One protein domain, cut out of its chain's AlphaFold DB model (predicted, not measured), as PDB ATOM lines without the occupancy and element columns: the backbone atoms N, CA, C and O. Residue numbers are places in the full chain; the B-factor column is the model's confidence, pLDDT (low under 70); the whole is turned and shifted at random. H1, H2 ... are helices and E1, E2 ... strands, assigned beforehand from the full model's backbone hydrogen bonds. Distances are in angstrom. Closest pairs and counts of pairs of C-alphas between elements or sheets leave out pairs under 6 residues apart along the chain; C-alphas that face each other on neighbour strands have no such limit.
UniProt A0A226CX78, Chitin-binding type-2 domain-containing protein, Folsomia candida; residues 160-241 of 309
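AT A GLANCE: This is residues 160 to 241 of the 309 residues of the protein "Chitin-binding type-2 domain-containing protein" of Folsomia candida (UniProt A0A226CX78). A long antiparallel sheet, ordered E1 E2 E3, and the small antiparallel hairpin E4 E5 form a sandwich only partly face to face; the short helix H1 packs on E4 near one end, and the E2 to E3 turn makes the other. The printed part has 82 residues, with five named strands and then one named helix along the chain; the class is mostly strand, with strands holding 36 of the 44 residues in named elements. The whole is only just compact, close to loose, with a radius of gyration of the C-alphas of 14.1 A, spanning 45 by 23 by 18 A.

HOW THE PARTS SIT: Begin at E2, residues 176 to 185, the inner strand of a meander, each strand the antiparallel neighbour of the one before, with E1, residues 169 to 173, and E3, residues 195 to 202. Find N 171 and O 178 at 2.9 A, and N 181 and O 199 at 3.0 A. E4, residues 207 to 214, bends by 92 degrees at residue 211 and forms a hairpin with E5, residues 222 to 226; look for N 208 and O 225 at 2.9 A. The closest C-alphas of E2 and E4 are Ser 177 and Phe 208, 5.4 A apart. In H1, residues 232 to 239, every O i to N i+4 pair is within hydrogen-bond range; its closest C-alphas with E4 are Thr 234 and Asp 210, 6.2 A apart.

IN THESE COORDINATES: Find C-alpha 169 at (16.998, -23.514, 1.273), where E1 begins. E2 runs 26.9 A, E3 22.2 A. H1 ends at C-alpha 239, (30.228, -21.745, 11.895).

THE WHOLE: The C-alphas farthest apart, Asn 189 and Asn 240, stand 45.8 A apart. The printed part has no cut and no long link; pLDDT is under 70 at residues 191 and 213 to 222.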
ATOM      1  N   PRO A 160       3.939 -25.209  -4.759       91.12
ATOM      2  CA  PRO A 160       4.413 -25.771  -6.011       91.12
ATOM      3  C   PRO A 160       5.851 -25.331  -6.291       91.12
ATOM      4  O   PRO A 160       6.217 -24.166  -6.132       91.12
ATOM      5  N   CYS A 161       6.653 -26.266  -6.784       88.81
ATOM      6  CA  CYS A 161       8.020 -26.023  -7.222       88.81
ATOM      7  C   CYS A 161       8.272 -26.698  -8.567       88.81
ATOM      8  O   CYS A 161       7.607 -27.667  -8.945       88.81
ATOM      9  N   ASN A 162       9.240 -26.174  -9.310       85.75
ATOM     10  CA  ASN A 162       9.711 -26.817 -10.524       85.75
ATOM     11  C   ASN A 162      10.790 -27.842 -10.141       85.75
ATOM     12  O   ASN A 162      11.849 -27.451  -9.654       85.75
ATOM     13  N   PRO A 163      10.574 -29.146 -10.380       83.25
ATOM     14  CA  PRO A 163      11.516 -30.189  -9.974       83.25
ATOM     15  C   PRO A 163      12.825 -30.187 -10.773       83.25
ATOM     16  O   PRO A 163      13.712 -30.983 -10.478       83.25
ATOM     17  N   ASN A 164      12.939 -29.339 -11.799       80.19
ATOM     18  CA  ASN A 164      14.169 -29.158 -12.566       80.19
ATOM     19  C   ASN A 164      14.986 -27.946 -12.098       80.19
ATOM     20  O   ASN A 164      16.117 -27.786 -12.553       80.19
ATOM     21  N   ASP A 165      14.435 -27.114 -11.210       77.88
ATOM     22  CA  ASP A 165      15.165 -25.992 -10.633       77.88
ATOM     23  C   ASP A 165      15.964 -26.504  -9.431       77.88
ATOM     24  O   ASP A 165      15.411 -27.100  -8.506       77.88
ATOM     25  N   CYS A 166      17.280 -26.289  -9.442       71.00
ATOM     26  CA  CYS A 166      18.200 -26.713  -8.375       71.00
ATOM     27  C   CYS A 166      18.123 -25.823  -7.123       71.00
ATOM     28  O   CYS A 166      19.108 -25.673  -6.404       71.00
ATOM     29  N   ASP A 167      16.967 -25.216  -6.888       76.62
ATOM     30  CA  ASP A 167      16.722 -24.347  -5.755       76.62
ATOM     31  C   ASP A 167      16.632 -25.180  -4.469       76.62
ATOM     32  O   ASP A 167      16.004 -26.241  -4.416       76.62
ATOM     33  N   GLN A 168      17.266 -24.683  -3.413       78.06
ATOM     34  CA  GLN A 168      17.227 -25.260  -2.077       78.06
ATOM     35  C   GLN A 168      17.342 -24.133  -1.057       78.06
ATOM     36  O   GLN A 168      17.966 -23.101  -1.309       78.06
ATOM     37  N   CYS A 169      16.732 -24.337   0.106       83.38
ATOM     38  CA  CYS A 169      16.998 -23.514   1.273       83.38
ATOM     39  C   CYS A 169      17.207 -24.410   2.483       83.38
ATOM     40  O   CYS A 169      16.378 -25.275   2.756       83.38
ATOM     41  N   ASP A 170      18.293 -24.193   3.206       86.25
ATOM     42  CA  ASP A 170      18.634 -24.890   4.435       86.25
ATOM     43  C   ASP A 170      18.821 -23.898   5.584       86.25
ATOM     44  O   ASP A 170      19.114 -22.716   5.395       86.25
ATOM     45  N   TYR A 171      18.617 -24.390   6.796       85.75
ATOM     46  CA  TYR A 171      18.756 -23.627   8.027       85.75
ATOM     47  C   TYR A 171      18.976 -24.579   9.200       85.75
ATOM     48  O   TYR A 171      18.801 -25.791   9.067       85.75
ATOM     49  N   CYS A 172      19.315 -24.048  10.375       85.25
ATOM     50  CA  CYS A 172      19.316 -24.865  11.584       85.25
ATOM     51  C   CYS A 172      18.517 -24.249  12.714       85.25
ATOM     52  O   CYS A 172      18.520 -23.041  12.949       85.25
ATOM     53  N   VAL A 173      17.890 -25.132  13.480       83.31
ATOM     54  CA  VAL A 173      17.231 -24.801  14.737       83.31
ATOM     55  C   VAL A 173      17.657 -25.838  15.761       83.31
ATOM     56  O   VAL A 173      17.604 -27.037  15.494       83.31
ATOM     57  N   ASN A 174      18.076 -25.387  16.944       80.06
ATOM     58  CA  ASN A 174      18.484 -26.271  18.038       80.06
ATOM     59  C   ASN A 174      19.512 -27.336  17.605       80.06
ATOM     60  O   ASN A 174      19.389 -28.497  17.994       80.06
ATOM     61  N   LYS A 175      20.521 -26.944  16.810       76.94
ATOM     62  CA  LYS A 175      21.614 -27.813  16.324       76.94
ATOM     63  C   LYS A 175      21.184 -28.912  15.352       76.94
ATOM     64  O   LYS A 175      21.969 -29.810  15.062       76.94
ATOM     65  N   LYS A 176      19.954 -28.852  14.848       83.88
ATOM     66  CA  LYS A 176      19.448 -29.739  13.801       83.88
ATOM     67  C   LYS A 176      19.373 -28.966  12.498       83.88
ATOM     68  O   LYS A 176      18.831 -27.861  12.487       83.88
ATOM     69  N   SER A 177      19.923 -29.544  11.435       86.75
ATOM     70  CA  SER A 177      19.829 -28.992  10.087       86.75
ATOM     71  C   SER A 177      18.503 -29.409   9.452       86.75
ATOM     72  O   SER A 177      18.134 -30.585   9.471       86.75
ATOM     73  N   PHE A 178      17.791 -28.423   8.921       87.94
ATOM     74  CA  PHE A 178      16.546 -28.562   8.183       87.94
ATOM     75  C   PHE A 178      16.735 -28.000   6.784       87.94
ATOM     76  O   PHE A 178      17.505 -27.057   6.591       87.94
ATOM     77  N   TYR A 179      16.017 -28.548   5.813       88.31
ATOM     78  CA  TYR A 179      16.079 -28.055   4.448       88.31
ATOM     79  C   TYR A 179      14.793 -28.288   3.675       88.31
ATOM     80  O   TYR A 179      14.083 -29.271   3.873       88.31
ATOM     81  N   TYR A 180      14.534 -27.373   2.750       87.69
ATOM     82  CA  TYR A 180      13.504 -27.505   1.740       87.69
ATOM     83  C   TYR A 180      14.094 -28.117   0.483       87.69
ATOM     84  O   TYR A 180      15.095 -27.626  -0.038       87.69
ATOM     85  N   ARG A 181      13.438 -29.147  -0.042       86.69
ATOM     86  CA  ARG A 181      13.722 -29.667  -1.382       86.69
ATOM     87  C   ARG A 181      12.452 -29.775  -2.206       86.69
ATOM     88  O   ARG A 181      11.361 -29.939  -1.660       86.69
ATOM     89  N   CYS A 182      12.591 -29.712  -3.524       86.50
ATOM     90  CA  CYS A 182      11.460 -29.904  -4.416       86.50
ATOM     91  C   CYS A 182      11.197 -31.405  -4.592       86.50
ATOM     92  O   CYS A 182      11.928 -32.111  -5.290       86.50
ATOM     93  N   ALA A 183      10.157 -31.930  -3.941       86.62
ATOM     94  CA  ALA A 183       9.740 -33.311  -4.138       86.62
ATOM     95  C   ALA A 183       9.095 -33.452  -5.516       86.62
ATOM     96  O   ALA A 183       7.995 -32.955  -5.761       86.62
ATOM     97  N   ARG A 184       9.797 -34.132  -6.422       86.38
ATOM     98  CA  ARG A 184       9.320 -34.411  -7.772       86.38
ATOM     99  C   ARG A 184       8.127 -35.363  -7.737       86.38
ATOM    100  O   ARG A 184       8.196 -36.444  -7.156       86.38
ATOM    101  N   VAL A 185       7.062 -34.967  -8.417       85.25
ATOM    102  CA  VAL A 185       5.854 -35.757  -8.630       85.25
ATOM    103  C   VAL A 185       5.809 -36.126 -10.105       85.25
ATOM    104  O   VAL A 185       5.627 -35.267 -10.972       85.25
ATOM    105  N   GLU A 186       6.012 -37.411 -10.387       81.50
ATOM    106  CA  GLU A 186       5.875 -37.930 -11.744       81.50
ATOM    107  C   GLU A 186       4.386 -38.040 -12.099       81.50
ATOM    108  O   GLU A 186       3.616 -38.659 -11.358       81.50
ATOM    109  N   PRO A 187       3.944 -37.437 -13.211       80.12
ATOM    110  CA  PRO A 187       2.564 -37.547 -13.640       80.12
ATOM    111  C   PRO A 187       2.264 -38.972 -14.115       80.12
ATOM    112  O   PRO A 187       3.079 -39.605 -14.779       80.12
ATOM    113  N   GLU A 188       1.035 -39.443 -13.879       74.75
ATOM    114  CA  GLU A 188       0.553 -40.718 -14.446       74.75
ATOM    115  C   GLU A 188       0.652 -40.756 -15.978       74.75
ATOM    116  O   GLU A 188       0.753 -41.820 -16.588       74.75
ATOM    117  N   ASN A 189       0.586 -39.579 -16.608       74.12
ATOM    118  CA  ASN A 189       0.866 -39.412 -18.020       74.12
ATOM    119  C   ASN A 189       2.312 -38.913 -18.193       74.12
ATOM    120  O   ASN A 189       2.548 -37.729 -17.937       74.12
ATOM    121  N   PRO A 190       3.234 -39.742 -18.711       70.25
ATOM    122  CA  PRO A 190       4.651 -39.404 -18.868       70.25
ATOM    123  C   PRO A 190       4.921 -38.275 -19.881       70.25
ATOM    124  O   PRO A 190       6.053 -37.823 -20.016       70.25
ATOM    125  N   LEU A 191       3.896 -37.808 -20.602       66.56
ATOM    126  CA  LEU A 191       3.969 -36.662 -21.514       66.56
ATOM    127  C   LEU A 191       3.748 -35.321 -20.813       66.56
ATOM    128  O   LEU A 191       4.005 -34.271 -21.401       66.56
ATOM    129  N   LYS A 192       3.189 -35.329 -19.599       73.25
ATOM    130  CA  LYS A 192       3.074 -34.103 -18.815       73.25
ATOM    131  C   LYS A 192       4.441 -33.798 -18.197       73.25
ATOM    132  O   LYS A 192       5.145 -34.729 -17.811       73.25
ATOM    133  N   PRO A 193       4.837 -32.518 -18.101       78.88
ATOM    134  CA  PRO A 193       6.046 -32.172 -17.372       78.88
ATOM    135  C   PRO A 193       5.904 -32.641 -15.923       78.88
ATOM    136  O   PRO A 193       4.829 -32.513 -15.333       78.88
ATOM    137  N   ALA A 194       6.988 -33.181 -15.365       83.12
ATOM    138  CA  ALA A 194       7.044 -33.476 -13.943       83.12
ATOM    139  C   ALA A 194       6.757 -32.198 -13.151       83.12
ATOM    140  O   ALA A 194       7.306 -31.134 -13.452       83.12
ATOM    141  N   THR A 195       5.885 -32.306 -12.159       90.19
ATOM    142  CA  THR A 195       5.617 -31.220 -11.215       90.19
ATOM    143  C   THR A 195       6.393 -31.474  -9.933       90.19
ATOM    144  O   THR A 195       7.017 -32.523  -9.766       90.19
ATOM    145  N   GLY A 196       6.370 -30.527  -9.006       90.25
ATOM    146  CA  GLY A 196       6.934 -30.746  -7.689       90.25
ATOM    147  C   GLY A 196       6.235 -29.928  -6.622       90.25
ATOM    148  O   GLY A 196       5.523 -28.967  -6.918       90.25
ATOM    149  N   THR A 197       6.450 -30.335  -5.381       91.06
ATOM    150  CA  THR A 197       6.019 -29.610  -4.184       91.06
ATOM    151  C   THR A 197       7.190 -29.469  -3.228       91.06
ATOM    152  O   THR A 197       7.942 -30.427  -3.031       91.06
ATOM    153  N   TRP A 198       7.358 -28.292  -2.633       90.12
ATOM    154  CA  TRP A 198       8.356 -28.092  -1.592       90.12
ATOM    155  C   TRP A 198       8.026 -28.968  -0.388       90.12
ATOM    156  O   TRP A 198       6.902 -28.950   0.112       90.12
ATOM    157  N   VAL A 199       9.010 -29.734   0.072       88.38
ATOM    158  CA  VAL A 199       8.917 -30.531   1.297       88.38
ATOM    159  C   VAL A 199      10.008 -30.101   2.258       88.38
ATOM    160  O   VAL A 199      11.131 -29.824   1.828       88.38
ATOM    161  N   LEU A 200       9.662 -30.034   3.542       89.75
ATOM    162  CA  LEU A 200      10.602 -29.777   4.621       89.75
ATOM    163  C   LEU A 200      11.143 -31.110   5.140       89.75
ATOM    164  O   LEU A 200      10.387 -31.992   5.541       89.75
ATOM    165  N   GLU A 201      12.459 -31.247   5.159       87.50
ATOM    166  CA  GLU A 201      13.142 -32.411   5.708       87.50
ATOM    167  C   GLU A 201      14.183 -31.995   6.745       87.50
ATOM    168  O   GLU A 201      14.568 -30.828   6.858       87.50
ATOM    169  N   GLN A 202      14.622 -32.971   7.536       89.31
ATOM    170  CA  GLN A 202      15.632 -32.797   8.568       89.31
ATOM    171  C   GLN A 202      16.766 -33.790   8.325       89.31
ATOM    172  O   GLN A 202      16.516 -34.983   8.135       89.31
ATOM    173  N   CYS A 203      18.009 -33.321   8.402       87.56
ATOM    174  CA  CYS A 203      19.156 -34.217   8.445       87.56
ATOM    175  C   CYS A 203      19.183 -35.024   9.756       87.56
ATOM    176  O   CYS A 203      18.578 -34.652  10.775       87.56
ATOM    177  N   ALA A 204      19.910 -36.144   9.732       84.25
ATOM    178  CA  ALA A 204      20.232 -36.888  10.942       84.25
ATOM    179  C   ALA A 204      21.029 -36.012  11.928       84.25
ATOM    180  O   ALA A 204      21.622 -34.998  11.562       84.25
ATOM    181  N   GLU A 205      21.023 -36.383  13.207       81.62
ATOM    182  CA  GLU A 205      21.773 -35.644  14.223       81.62
ATOM    183  C   GLU A 205      23.278 -35.655  13.907       81.62
ATOM    184  O   GLU A 205      23.873 -36.717  13.758       81.62
ATOM    185  N   GLY A 206      23.885 -34.466  13.809       78.69
ATOM    186  CA  GLY A 206      25.299 -34.298  13.444       78.69
ATOM    187  C   GLY A 206      25.574 -34.147  11.941       78.69
ATOM    188  O   GLY A 206      26.706 -33.799  11.579       78.69
ATOM    189  N   ASP A 207      24.551 -34.323  11.101       86.25
ATOM    190  CA  ASP A 207      24.625 -34.138   9.653       86.25
ATOM    191  C   ASP A 207      24.021 -32.795   9.226       86.25
ATOM    192  O   ASP A 207      23.076 -32.281   9.833       86.25
ATOM    193  N   PHE A 208      24.575 -32.230   8.156       86.69
ATOM    194  CA  PHE A 208      24.203 -30.918   7.627       86.69
ATOM    195  C   PHE A 208      24.129 -30.953   6.107       86.69
ATOM    196  O   PHE A 208      24.813 -31.756   5.474       86.69
ATOM    197  N   VAL A 209      23.332 -30.070   5.511       86.31
ATOM    198  CA  VAL A 209      23.260 -29.960   4.051       86.31
ATOM    199  C   VAL A 209      24.598 -29.485   3.497       86.31
ATOM    200  O   VAL A 209      25.105 -28.440   3.901       86.31
ATOM    201  N   ASP A 210      25.166 -30.246   2.561       84.31
ATOM    202  CA  ASP A 210      26.340 -29.818   1.808       84.31
ATOM    203  C   ASP A 210      25.971 -29.324   0.409       84.31
ATOM    204  O   ASP A 210      25.838 -30.108  -0.533       84.31
ATOM    205  N   ASP A 211      25.853 -28.003   0.264       75.50
ATOM    206  CA  ASP A 211      25.568 -27.341  -1.017       75.50
ATOM    207  C   ASP A 211      26.652 -27.636  -2.076       75.50
ATOM    208  O   ASP A 211      26.393 -27.590  -3.279       75.50
ATOM    209  N   ALA A 212      27.881 -27.951  -1.642       72.75
ATOM    210  CA  ALA A 212      28.997 -28.278  -2.527       72.75
ATOM    211  C   ALA A 212      28.978 -29.736  -3.019       72.75
ATOM    212  O   ALA A 212      29.732 -30.079  -3.932       72.75
ATOM    213  N   ASN A 213      28.124 -30.583  -2.439       68.75
ATOM    214  CA  ASN A 213      27.960 -31.982  -2.818       68.75
ATOM    215  C   ASN A 213      26.472 -32.293  -3.091       68.75
ATOM    216  O   ASN A 213      25.804 -32.958  -2.290       68.75
ATOM    217  N   PRO A 214      25.919 -31.782  -4.210       62.34
ATOM    218  CA  PRO A 214      24.547 -32.086  -4.598       62.34
ATOM    219  C   PRO A 214      24.399 -33.591  -4.838       62.34
ATOM    220  O   PRO A 214      25.299 -34.216  -5.403       62.34
ATOM    221  N   LEU A 215      23.268 -34.177  -4.423       54.03
ATOM    222  CA  LEU A 215      22.957 -35.592  -4.651       54.03
ATOM    223  C   LEU A 215      23.280 -35.982  -6.101       54.03
ATOM    224  O   LEU A 215      22.643 -35.524  -7.053       54.03
ATOM    225  N   ALA A 216      24.286 -36.843  -6.268       42.56
ATOM    226  CA  ALA A 216      24.589 -37.441  -7.554       42.56
ATOM    227  C   ALA A 216      23.339 -38.198  -8.032       42.56
ATOM    228  O   ALA A 216      22.933 -39.180  -7.419       42.56
ATOM    229  N   ALA A 217      22.756 -37.711  -9.131       41.12
ATOM    230  CA  ALA A 217      21.547 -38.183  -9.810       41.12
ATOM    231  C   ALA A 217      20.205 -37.554  -9.363       41.12
ATOM    232  O   ALA A 217      19.444 -38.106  -8.575       41.12
ATOM    233  N   LYS A 218      19.837 -36.470 -10.064       43.47
ATOM    234  CA  LYS A 218      18.455 -36.106 -10.464       43.47
ATOM    235  C   LYS A 218      17.426 -35.755  -9.379       43.47
ATOM    236  O   LYS A 218      16.285 -35.472  -9.742       43.47
ATOM    237  N   LEU A 219      17.792 -35.711  -8.105       46.06
ATOM    238  CA  LEU A 219      16.946 -35.152  -7.052       46.06
ATOM    239  C   LEU A 219      17.558 -33.834  -6.589       46.06
ATOM    240  O   LEU A 219      18.727 -33.778  -6.218       46.06
ATOM    241  N   THR A 220      16.779 -32.764  -6.679       46.34
ATOM    242  CA  THR A 220      17.161 -31.435  -6.208       46.34
ATOM    243  C   THR A 220      17.288 -31.486  -4.679       46.34
ATOM    244  O   THR A 220      16.368 -31.930  -3.993       46.34
ATOM    245  N   GLY A 221      18.466 -31.134  -4.153       51.69
ATOM    246  CA  GLY A 221      18.807 -31.181  -2.723       51.69
ATOM    247  C   GLY A 221      20.259 -31.619  -2.462       51.69
ATOM    248  O   GLY A 221      20.731 -32.619  -3.003       51.69
ATOM    249  N   GLY A 222      20.987 -30.858  -1.646       60.34
ATOM    250  CA  GLY A 222      22.311 -31.193  -1.120       60.34
ATOM    251  C   GLY A 222      22.262 -32.418  -0.210       60.34
ATOM    252  O   GLY A 222      21.269 -32.650   0.482       60.34
ATOM    253  N   GLN A 223      23.322 -33.228  -0.221       72.81
ATOM    254  CA  GLN A 223      23.421 -34.395   0.655       72.81
ATOM    255  C   GLN A 223      23.599 -33.958   2.112       72.81
ATOM    256  O   GLN A 223      24.492 -33.165   2.418       72.81
ATOM    257  N   CYS A 224      22.804 -34.530   3.022       85.62
ATOM    258  CA  CYS A 224      23.123 -34.494   4.446       85.62
ATOM    259  C   CYS A 224      24.469 -35.197   4.659       85.62
ATOM    260  O   CYS A 224      24.614 -36.384   4.370       85.62
ATOM    261  N   THR A 225      25.451 -34.439   5.125       84.38
ATOM    262  CA  THR A 225      26.840 -34.861   5.267       84.38
ATOM    263  C   THR A 225      27.284 -34.619   6.710       84.38
ATOM    264  O   THR A 225      27.043 -33.527   7.242       84.38
ATOM    265  N   PRO A 226      27.955 -35.587   7.363       84.88
ATOM    266  CA  PRO A 226      28.474 -35.378   8.708       84.88
ATOM    267  C   PRO A 226      29.493 -34.243   8.721       84.88
ATOM    268  O   PRO A 226      30.297 -34.116   7.793       84.88
ATOM    269  N   TRP A 227      29.517 -33.447   9.794       82.88
ATOM    270  CA  TRP A 227      30.335 -32.227   9.841       82.88
ATOM    271  C   TRP A 227      31.791 -32.419   9.404       82.88
ATOM    272  O   TRP A 227      32.332 -31.563   8.712       82.88
ATOM    273  N   ASP A 228      32.459 -33.503   9.806       82.44
ATOM    274  CA  ASP A 228      33.879 -33.704   9.473       82.44
ATOM    275  C   ASP A 228      34.125 -33.825   7.964       82.44
ATOM    276  O   ASP A 228      35.179 -33.398   7.483       82.44
ATOM    277  N   PHE A 229      33.126 -34.307   7.223       81.75
ATOM    278  CA  PHE A 229      33.166 -34.485   5.777       81.75
ATOM    279  C   PHE A 229      32.557 -33.317   4.996       81.75
ATOM    280  O   PHE A 229      32.710 -33.289   3.779       81.75
ATOM    281  N   LEU A 230      31.925 -32.344   5.668       82.25
ATOM    282  CA  LEU A 230      31.416 -31.145   5.003       82.25
ATOM    283  C   LEU A 230      32.542 -30.394   4.294       82.25
ATOM    284  O   LEU A 230      33.648 -30.229   4.834       82.25
ATOM    285  N   HIS A 231      32.222 -29.853   3.125       84.50
ATOM    286  CA  HIS A 231      33.099 -28.925   2.432       84.50
ATOM    287  C   HIS A 231      33.420 -27.693   3.310       84.50
ATOM    288  O   HIS A 231      32.569 -27.189   4.045       84.50
ATOM    289  N   GLU A 232      34.656 -27.177   3.253       83.25
ATOM    290  CA  GLU A 232      35.098 -26.093   4.153       83.25
ATOM    291  C   GLU A 232      34.277 -24.803   3.992       83.25
ATOM    292  O   GLU A 232      33.974 -24.148   4.987       83.25
ATOM    293  N   ALA A 233      33.832 -24.484   2.773       83.19
ATOM    294  CA  ALA A 233      32.939 -23.345   2.537       83.19
ATOM    295  C   ALA A 233      31.581 -23.514   3.253       83.19
ATOM    296  O   ALA A 233      31.078 -22.578   3.875       83.19
ATOM    297  N   THR A 234      31.024 -24.728   3.233       83.50
ATOM    298  CA  THR A 234      29.781 -25.083   3.930       83.50
ATOM    299  C   THR A 234      29.975 -25.029   5.449       83.50
ATOM    300  O   THR A 234      29.155 -24.467   6.176       83.50
ATOM    301  N   LYS A 235      31.122 -25.513   5.948       85.06
ATOM    302  CA  LYS A 235      31.501 -25.372   7.364       85.06
ATOM    303  C   LYS A 235      31.568 -23.908   7.790       85.06
ATOM    304  O   LYS A 235      31.140 -23.589   8.892       85.06
ATOM    305  N   GLU A 236      32.117 -23.011   6.972       83.44
ATOM    306  CA  GLU A 236      32.173 -21.574   7.285       83.44
ATOM    307  C   GLU A 236      30.785 -20.930   7.372       83.44
ATOM    308  O   GLU A 236      30.540 -20.173   8.316       83.44
ATOM    309  N   LYS A 237      29.859 -21.282   6.469       83.31
ATOM    310  CA  LYS A 237      28.444 -20.868   6.536       83.31
ATOM    311  C   LYS A 237      27.831 -21.245   7.890       83.31
ATOM    312  O   LYS A 237      27.338 -20.370   8.601       83.31
ATOM    313  N   TYR A 238      27.959 -22.506   8.303       82.06
ATOM    314  CA  TYR A 238      27.380 -22.983   9.562       82.06
ATOM    315  C   TYR A 238      28.130 -22.546  10.827       82.06
ATOM    316  O   TYR A 238      27.507 -22.377  11.870       82.06
ATOM    317  N   LYS A 239      29.448 -22.299  10.765       81.31
ATOM    318  CA  LYS A 239      30.228 -21.745  11.895       81.31
ATOM    319  C   LYS A 239      29.726 -20.367  12.331       81.31
ATOM    320  O   LYS A 239      29.906 -19.998  13.489       81.31
ATOM    321  N   ASN A 240      29.137 -19.600  11.416       76.69
ATOM    322  CA  ASN A 240      28.621 -18.267  11.714       76.69
ATOM    323  C   ASN A 240      27.199 -18.293  12.297       76.69
ATOM    324  O   ASN A 240      26.789 -17.316  12.928       76.69
ATOM    325  N   ASP A 241      26.475 -19.407  12.157       79.12
ATOM    326  CA  ASP A 241      25.142 -19.583  12.724       79.12
ATOM    327  C   ASP A 241      25.211 -20.314  14.076       79.12
ATOM    328  O   ASP A 241      25.460 -21.517  14.178       79.12
TER     329      ASP A 241